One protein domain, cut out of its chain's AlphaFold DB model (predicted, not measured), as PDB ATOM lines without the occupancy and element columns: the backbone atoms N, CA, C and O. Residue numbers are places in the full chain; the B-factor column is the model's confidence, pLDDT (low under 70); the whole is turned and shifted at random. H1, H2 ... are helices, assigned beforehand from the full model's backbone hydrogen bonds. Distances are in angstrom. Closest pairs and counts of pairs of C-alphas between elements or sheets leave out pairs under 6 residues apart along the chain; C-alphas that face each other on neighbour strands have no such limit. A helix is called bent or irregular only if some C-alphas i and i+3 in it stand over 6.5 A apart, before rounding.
ATOM      1  N   ASN A   2     218.260 200.282 298.170       64.94
ATOM      2  CA  ASN A   2     217.179 200.006 297.222       64.94
ATOM      3  C   ASN A   2     217.155 201.144 296.204       64.94
ATOM      4  O   ASN A   2     216.815 202.271 296.552       64.94
ATOM      5  N   THR A   3     217.556 200.859 294.973       81.69
ATOM      6  CA  THR A   3     217.382 201.775 293.848       81.69
ATOM      7  C   THR A   3     215.888 201.897 293.552       81.69
ATOM      8  O   THR A   3     215.192 200.886 293.449       81.69
ATOM      9  N   ILE A   4     215.383 203.130 293.458       87.56
ATOM     10  CA  ILE A   4     213.995 203.387 293.053       87.56
ATOM     11  C   ILE A   4     213.770 202.891 291.618       87.56
ATOM     12  O   ILE A   4     214.702 202.861 290.812       87.56
ATOM     13  N   SER A   5     212.546 202.468 291.300       93.19
ATOM     14  CA  SER A   5     212.226 202.031 289.939       93.19
ATOM     15  C   SER A   5     212.273 203.216 288.961       93.19
ATOM     16  O   SER A   5     212.034 204.352 289.379       93.19
ATOM     17  N   PRO A   6     212.516 202.974 287.658       92.19
ATOM     18  CA  PRO A   6     212.506 204.036 286.649       92.19
ATOM     19  C   PRO A   6     211.215 204.862 286.664       92.19
ATOM     20  O   PRO A   6     211.267 206.082 286.688       92.19
ATOM     21  N   ALA A   7     210.059 204.205 286.799       93.31
ATOM     22  CA  ALA A   7     208.767 204.885 286.866       93.31
ATOM     23  C   ALA A   7     208.634 205.837 288.074       93.31
ATOM     24  O   ALA A   7     207.999 206.881 287.970       93.31
ATOM     25  N   VAL A   8     209.229 205.495 289.224       92.50
ATOM     26  CA  VAL A   8     209.235 206.377 290.406       92.50
ATOM     27  C   VAL A   8     210.180 207.559 290.193       92.50
ATOM     28  O   VAL A   8     209.845 208.677 290.573       92.50
ATOM     29  N   ALA A   9     211.334 207.333 289.563       92.25
ATOM     30  CA  ALA A   9     212.255 208.410 289.212       92.25
ATOM     31  C   ALA A   9     211.611 209.407 288.233       92.25
ATOM     32  O   ALA A   9     211.704 210.615 288.452       92.25
ATOM     33  N   ASP A  10     210.893 208.907 287.225       93.75
ATOM     34  CA  ASP A  10     210.149 209.735 286.271       93.75
ATOM     35  C   ASP A  10     209.049 210.540 286.976       93.75
ATOM     36  O   ASP A  10     208.921 211.741 286.755       93.75
ATOM     37  N   ALA A  11     208.298 209.919 287.895       93.31
ATOM     38  CA  ALA A  11     207.276 210.616 288.675       93.31
ATOM     39  C   ALA A  11     207.864 211.740 289.548       93.31
ATOM     40  O   ALA A  11     207.293 212.826 289.620       93.31
ATOM     41  N   PHE A  12     209.017 211.515 290.187       92.75
ATOM     42  CA  PHE A  12     209.709 212.561 290.948       92.75
ATOM     43  C   PHE A  12     210.226 213.685 290.053       92.75
ATOM     44  O   PHE A  12     210.203 214.846 290.457       92.75
ATOM     45  N   HIS A  13     210.681 213.356 288.845       91.56
ATOM     46  CA  HIS A  13     211.111 214.355 287.879       91.56
ATOM     47  C   HIS A  13     209.950 215.249 287.431       91.56
ATOM     48  O   HIS A  13     210.099 216.468 287.457       91.56
ATOM     49  N   LEU A  14     208.799 214.655 287.100       93.38
ATOM     50  CA  LEU A  14     207.585 215.383 286.718       93.38
ATOM     51  C   LEU A  14     207.081 216.277 287.852       93.38
ATOM     52  O   LEU A  14     206.891 217.466 287.641       93.38
ATOM     53  N   LEU A  15     206.977 215.741 289.073       91.06
ATOM     54  CA  LEU A  15     206.587 216.534 290.243       91.06
ATOM     55  C   LEU A  15     207.511 217.742 290.442       91.06
ATOM     56  O   LEU A  15     207.062 218.827 290.792       91.06
ATOM     57  N   ARG A  16     208.817 217.556 290.238       90.88
ATOM     58  CA  ARG A  16     209.784 218.643 290.371       90.88
ATOM     59  C   ARG A  16     209.595 219.712 289.292       90.88
ATOM     60  O   ARG A  16     209.729 220.880 289.623       90.88
ATOM     61  N   ILE A  17     209.321 219.321 288.048       93.06
ATOM     62  CA  ILE A  17     209.024 220.266 286.959       93.06
ATOM     63  C   ILE A  17     207.775 221.075 287.303       93.06
ATOM     64  O   ILE A  17     207.861 222.293 287.352       93.06
ATOM     65  N   ASP A  18     206.675 220.408 287.658       90.81
ATOM     66  CA  ASP A  18     205.408 221.076 287.976       90.81
ATOM     67  C   ASP A  18     205.563 222.102 289.115       90.81
ATOM     68  O   ASP A  18     204.971 223.181 289.085       90.81
ATOM     69  N   LEU A  19     206.380 221.785 290.129       90.62
ATOM     70  CA  LEU A  19     206.680 222.713 291.221       90.62
ATOM     71  C   LEU A  19     207.508 223.919 290.763       90.62
ATOM     72  O   LEU A  19     207.255 225.020 291.245       90.62
ATOM     73  N   TYR A  20     208.488 223.728 289.874       90.88
ATOM     74  CA  TYR A  20     209.269 224.843 289.332       90.88
ATOM     75  C   TYR A  20     208.421 225.733 288.432       90.88
ATOM     76  O   TYR A  20     208.435 226.940 288.628       90.88
ATOM     77  N   ASP A  21     207.601 225.157 287.554       89.88
ATOM     78  CA  ASP A  21     206.711 225.923 286.677       89.88
ATOM     79  C   ASP A  21     205.783 226.849 287.488       89.88
ATOM     80  O   ASP A  21     205.567 228.006 287.130       89.88
ATOM     81  N   HIS A  22     205.277 226.369 288.630       88.12
ATOM     82  CA  HIS A  22     204.436 227.167 289.526       88.12
ATOM     83  C   HIS A  22     205.189 228.332 290.193       88.12
ATOM     84  O   HIS A  22     204.611 229.393 290.440       88.12
ATOM     85  N   LEU A  23     206.475 228.146 290.508       90.12
ATOM     86  CA  LEU A  23     207.323 229.194 291.081       90.12
ATOM     87  C   LEU A  23     207.736 230.218 290.018       90.12
ATOM     88  O   LEU A  23     207.648 231.417 290.281       90.12
ATOM     89  N   ASP A  24     208.101 229.755 288.824       91.00
ATOM     90  CA  ASP A  24     208.485 230.595 287.688       91.00
ATOM     91  C   ASP A  24     207.320 231.505 287.258       91.00
ATOM     92  O   ASP A  24     207.522 232.674 286.928       91.00
ATOM     93  N   GLU A  25     206.074 231.016 287.315       89.94
ATOM     94  CA  GLU A  25     204.890 231.841 287.048       89.94
ATOM     95  C   GLU A  25     204.734 232.975 288.076       89.94
ATOM     96  O   GLU A  25     204.448 234.123 287.715       89.94
ATOM     97  N   ALA A  26     204.959 232.681 289.360       89.44
ATOM     98  CA  ALA A  26     204.905 233.684 290.419       89.44
ATOM     99  C   ALA A  26     206.030 234.726 290.283       89.44
ATOM    100  O   ALA A  26     205.777 235.923 290.458       89.44
ATOM    101  N   GLU A  27     207.244 234.291 289.939       88.19
ATOM    102  CA  GLU A  27     208.394 235.167 289.686       88.19
ATOM    103  C   GLU A  27     208.150 236.068 288.471       88.19
ATOM    104  O   GLU A  27     208.264 237.290 288.574       88.19
ATOM    105  N   TYR A  28     207.684 235.499 287.355       89.50
ATOM    106  CA  TYR A  28     207.344 236.258 286.151       89.50
ATOM    107  C   TYR A  28     206.343 237.387 286.435       89.50
ATOM    108  O   TYR A  28     206.518 238.514 285.962       89.50
ATOM    109  N   LEU A  29     205.298 237.118 287.226       89.44
ATOM    110  CA  LEU A  29     204.326 238.144 287.620       89.44
ATOM    111  C   LEU A  29     204.948 239.225 288.512       89.44
ATOM    112  O   LEU A  29     204.609 240.403 288.367       89.44
ATOM    113  N   ALA A  30     205.851 238.843 289.419       87.00
ATOM    114  CA  ALA A  30     206.520 239.760 290.338       87.00
ATOM    115  C   ALA A  30     207.511 240.699 289.628       87.00
ATOM    116  O   ALA A  30     207.593 241.877 289.978       87.00
ATOM    117  N   GLU A  31     208.228 240.206 288.618       89.12
ATOM    118  CA  GLU A  31     209.236 240.973 287.874       89.12
ATOM    119  C   GLU A  31     208.664 241.774 286.695       89.12
ATOM    120  O   GLU A  31     209.362 242.575 286.059       89.12
ATOM    121  N   LYS A  32     207.378 241.585 286.384       87.75
ATOM    122  CA  LYS A  32     206.725 242.245 285.254       87.75
ATOM    123  C   LYS A  32     206.770 243.770 285.402       87.75
ATOM    124  O   LYS A  32     206.136 244.357 286.273       87.75
ATOM    125  N   SER A  33     207.480 244.425 284.481       78.69
ATOM    126  CA  SER A  33     207.651 245.890 284.458       78.69
ATOM    127  C   SER A  33     206.447 246.661 283.901       78.69
ATOM    128  O   SER A  33     206.346 247.873 284.086       78.69
ATOM    129  N   GLN A  34     205.545 245.975 283.199       88.44
ATOM    130  CA  GLN A  34     204.302 246.542 282.678       88.44
ATOM    131  C   GLN A  34     203.194 246.497 283.734       88.44
ATOM    132  O   GLN A  34     203.223 245.668 284.642       88.44
ATOM    133  N   GLU A  35     202.176 247.347 283.580       90.44
ATOM    134  CA  GLU A  35     200.979 247.260 284.418       90.44
ATOM    135  C   GLU A  35     200.341 245.868 284.315       90.44
ATOM    136  O   GLU A  35     200.177 245.312 283.227       90.44
ATOM    137  N   TRP A  36     199.963 245.315 285.468       93.88
ATOM    138  CA  TRP A  36     199.246 244.049 285.532       93.88
ATOM    139  C   TRP A  36     197.875 244.177 284.873       93.88
ATOM    140  O   TRP A  36     197.046 245.005 285.274       93.88
ATOM    141  N   SER A  37     197.628 243.303 283.902       94.56
ATOM    142  CA  SER A  37     196.299 243.047 283.359       94.56
ATOM    143  C   SER A  37     195.381 242.448 284.431       94.56
ATOM    144  O   SER A  37     195.832 242.018 285.495       94.56
ATOM    145  N   GLU A  38     194.072 242.392 284.167       95.38
ATOM    146  CA  GLU A  38     193.157 241.729 285.104       95.38
ATOM    147  C   GLU A  38     193.474 240.236 285.241       95.38
ATOM    148  O   GLU A  38     193.438 239.714 286.350       95.38
ATOM    149  N   GLN A  39     193.907 239.584 284.158       93.56
ATOM    150  CA  GLN A  39     194.352 238.194 284.202       93.56
ATOM    151  C   GLN A  39     195.578 238.021 285.110       93.56
ATOM    152  O   GLN A  39     195.577 237.132 285.952       93.56
ATOM    153  N   ASP A  40     196.583 238.900 285.016       92.00
ATOM    154  CA  ASP A  40     197.757 238.849 285.906       92.00
ATOM    155  C   ASP A  40     197.341 238.970 287.384       92.00
ATOM    156  O   ASP A  40     197.859 238.268 288.250       92.00
ATOM    157  N   ARG A  41     196.368 239.843 287.684       91.94
ATOM    158  CA  ARG A  41     195.833 240.018 289.044       91.94
ATOM    159  C   ARG A  41     195.067 238.792 289.521       91.94
ATOM    160  O   ARG A  41     195.179 238.443 290.693       91.94
ATOM    161  N   GLU A  42     194.262 238.179 288.660       94.06
ATOM    162  CA  GLU A  42     193.541 236.943 288.967       94.06
ATOM    163  C   GLU A  42     194.516 235.798 289.245       94.06
ATOM    164  O   GLU A  42     194.394 235.145 290.283       94.06
ATOM    165  N   THR A  43     195.534 235.629 288.400       91.88
ATOM    166  CA  THR A  43     196.594 234.637 288.604       91.88
ATOM    167  C   THR A  43     197.344 234.897 289.911       91.88
ATOM    168  O   THR A  43     197.438 234.006 290.750       91.88
ATOM    169  N   ALA A  44     197.795 236.128 290.174       90.31
ATOM    170  CA  ALA A  44     198.489 236.457 291.422       90.31
ATOM    171  C   ALA A  44     197.616 236.227 292.672       90.31
ATOM    172  O   ALA A  44     198.110 235.773 293.707       90.31
ATOM    173  N   ARG A  45     196.305 236.510 292.589       91.56
ATOM    174  CA  ARG A  45     195.337 236.228 293.665       91.56
ATOM    175  C   ARG A  45     195.168 234.733 293.936       91.56
ATOM    176  O   ARG A  45     194.755 234.408 295.043       91.56
ATOM    177  N   ALA A  46     195.456 233.861 292.973       90.19
ATOM    178  CA  ALA A  46     195.474 232.414 293.173       90.19
ATOM    179  C   ALA A  46     196.838 231.938 293.707       90.19
ATOM    180  O   ALA A  46     196.898 231.324 294.769       90.19
ATOM    181  N   LEU A  47     197.933 232.317 293.039       90.56
ATOM    182  CA  LEU A  47     199.282 231.822 293.334       90.56
ATOM    183  C   LEU A  47     199.798 232.236 294.716       90.56
ATOM    184  O   LEU A  47     200.339 231.417 295.458       90.56
ATOM    185  N   ILE A  48     199.642 233.508 295.100       88.69
ATOM    186  CA  ILE A  48     200.218 234.004 296.360       88.69
ATOM    187  C   ILE A  48     199.621 233.267 297.575       88.69
ATOM    188  O   ILE A  48     200.391 232.819 298.433       88.69
ATOM    189  N   PRO A  49     198.286 233.108 297.699       92.00
ATOM    190  CA  PRO A  49     197.709 232.285 298.756       92.00
ATOM    191  C   PRO A  49     198.209 230.842 298.764       92.00
ATOM    192  O   PRO A  49     198.482 230.334 299.852       92.00
ATOM    193  N   ASP A  50     198.370 230.208 297.601       90.69
ATOM    194  CA  ASP A  50     198.847 228.826 297.504       90.69
ATOM    195  C   ASP A  50     200.271 228.693 298.063       90.69
ATOM    196  O   ASP A  50     200.518 227.865 298.947       90.69
ATOM    197  N   LEU A  51     201.186 229.591 297.682       90.12
ATOM    198  CA  LEU A  51     202.548 229.636 298.233       90.12
ATOM    199  C   LEU A  51     202.556 229.867 299.753       90.12
ATOM    200  O   LEU A  51     203.302 229.223 300.499       90.12
ATOM    201  N   VAL A  52     201.683 230.748 300.254       92.44
ATOM    202  CA  VAL A  52     201.527 230.981 301.700       92.44
ATOM    203  C   VAL A  52     200.999 229.733 302.414       92.44
ATOM    204  O   VAL A  52     201.434 229.438 303.532       92.44
ATOM    205  N   VAL A  53     200.068 228.995 301.805       95.25
ATOM    206  CA  VAL A  53     199.539 227.735 302.345       95.25
ATOM    207  C   VAL A  53     200.637 226.682 302.426       95.25
ATOM    208  O   VAL A  53     200.751 226.045 303.473       95.25
ATOM    209  N   VAL A  54     201.488 226.550 301.404       92.75
ATOM    210  CA  VAL A  54     202.631 225.621 301.418       92.75
ATOM    211  C   VAL A  54     203.566 225.921 302.590       92.75
ATOM    212  O   VAL A  54     203.849 225.034 303.398       92.75
ATOM    213  N   ILE A  55     203.979 227.182 302.763       92.81
ATOM    214  CA  ILE A  55     204.865 227.577 303.871       92.81
ATOM    215  C   ILE A  55     204.204 227.298 305.229       92.81
ATOM    216  O   ILE A  55     204.841 226.765 306.140       92.81
ATOM    217  N   ARG A  56     202.912 227.615 305.384       96.31
ATOM    218  CA  ARG A  56     202.167 227.326 306.621       96.31
ATOM    219  C   ARG A  56     202.054 225.828 306.888       96.31
ATOM    220  O   ARG A  56     202.211 225.423 308.037       96.31
ATOM    221  N   GLY A  57     201.806 225.024 305.857       96.12
ATOM    222  CA  GLY A  57     201.771 223.566 305.940       96.12
ATOM    223  C   GLY A  57     203.094 223.009 306.456       96.12
ATOM    224  O   GLY A  57     203.105 222.302 307.462       96.12
ATOM    225  N   LEU A  58     204.214 223.438 305.867       95.19
ATOM    226  CA  LEU A  58     205.554 223.041 306.312       95.19
ATOM    227  C   LEU A  58     205.825 223.442 307.769       95.19
ATOM    228  O   LEU A  58     206.363 222.650 308.540       95.19
ATOM    229  N   LEU A  59     205.416 224.642 308.191       95.69
ATOM    230  CA  LEU A  59     205.563 225.078 309.584       95.69
ATOM    231  C   LEU A  59     204.699 224.263 310.560       95.69
ATOM    232  O   LEU A  59     205.113 224.043 311.700       95.69
ATOM    233  N   LEU A  60     203.516 223.810 310.133       96.25
ATOM    234  CA  LEU A  60     202.649 222.938 310.930       96.25
ATOM    235  C   LEU A  60     203.252 221.538 311.081       96.25
ATOM    236  O   LEU A  60     203.306 221.017 312.200       96.25
ATOM    237  N   GLU A  61     203.736 220.951 309.987       96.50
ATOM    238  CA  GLU A  61     204.399 219.646 309.999       96.50
ATOM    239  C   GLU A  61     205.668 219.683 310.855       96.50
ATOM    240  O   GLU A  61     205.846 218.868 311.762       96.50
ATOM    241  N   HIS A  62     206.508 220.701 310.659       97.25
ATOM    242  CA  HIS A  62     207.736 220.902 311.424       97.25
ATOM    243  C   HIS A  62     207.527 221.618 312.769       97.25
ATOM    244  O   HIS A  62     208.491 222.103 313.373       97.25
ATOM    245  N   GLY A  63     206.295 221.657 313.277       95.50
ATOM    246  CA  GLY A  63     205.957 222.293 314.544       95.50
ATOM    247  C   GLY A  63     206.677 221.687 315.754       95.50
ATOM    248  O   GLY A  63     207.168 220.553 315.733       95.50
TER     249      GLY A  63
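This is residues 2 to 63 of the 107 residues of an uncharacterized protein of Pseudonocardiales bacterium (UniProt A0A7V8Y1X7). Two long helices, H1 and H2, make an open V: they come together near the short link that joins them, and their far ends spread away from each other. There is no core behind them; residues 2 to 21, of which 6 to 21 belong to H1, and residues 52 to 63, of which 52 to 61 belong to H2, stand free as the two arms. The printed part has 62 residues with two named helices, H1 then H2 along the chain, and no named strand; the class is all helix. The whole is only just loose, close to extended, with a radius of gyration of the C-alphas of 15.8 A, and its outline is flat, spanning 51 by 30 by 16 A.

H1, the longest helix, covers residues 6 to 31 and measures 37.1 A from its first to its last C-alpha. It begins with C-alpha 6 at (212.506, 204.036, 286.649) and ends with C-alpha 31 at (209.236, 240.973, 287.874). H2 covers residues 38 to 61 and measures 35.1 A; its last C-alpha, 61, is at (204.399, 219.646, 309.999). H2 is neither bent nor irregular, but only just: C-alphas 46 and 49 are 6.0 A apart.

H1 touches H2 with residues 22 to 29 alone, and H2 touches H1 with residues 40 to 48 alone. Their closest C-alphas are those of Ala 26 and Leu 47, 6.6 A apart. Their lines stand at a steep tilt of 55 degrees, and they run opposite ways. In H1 every O i to N i+4 pair is within hydrogen-bond range; in H2, 19 of 20 are.

The two C-alphas farthest apart are those of Asn 2 and Glu 35, at 51.6 A. The printed part has no cut, and the link from H1 to H2, with 6 residues between them, is short. The mean pLDDT of the printed part is 91.1, and residue 2 alone is under 70.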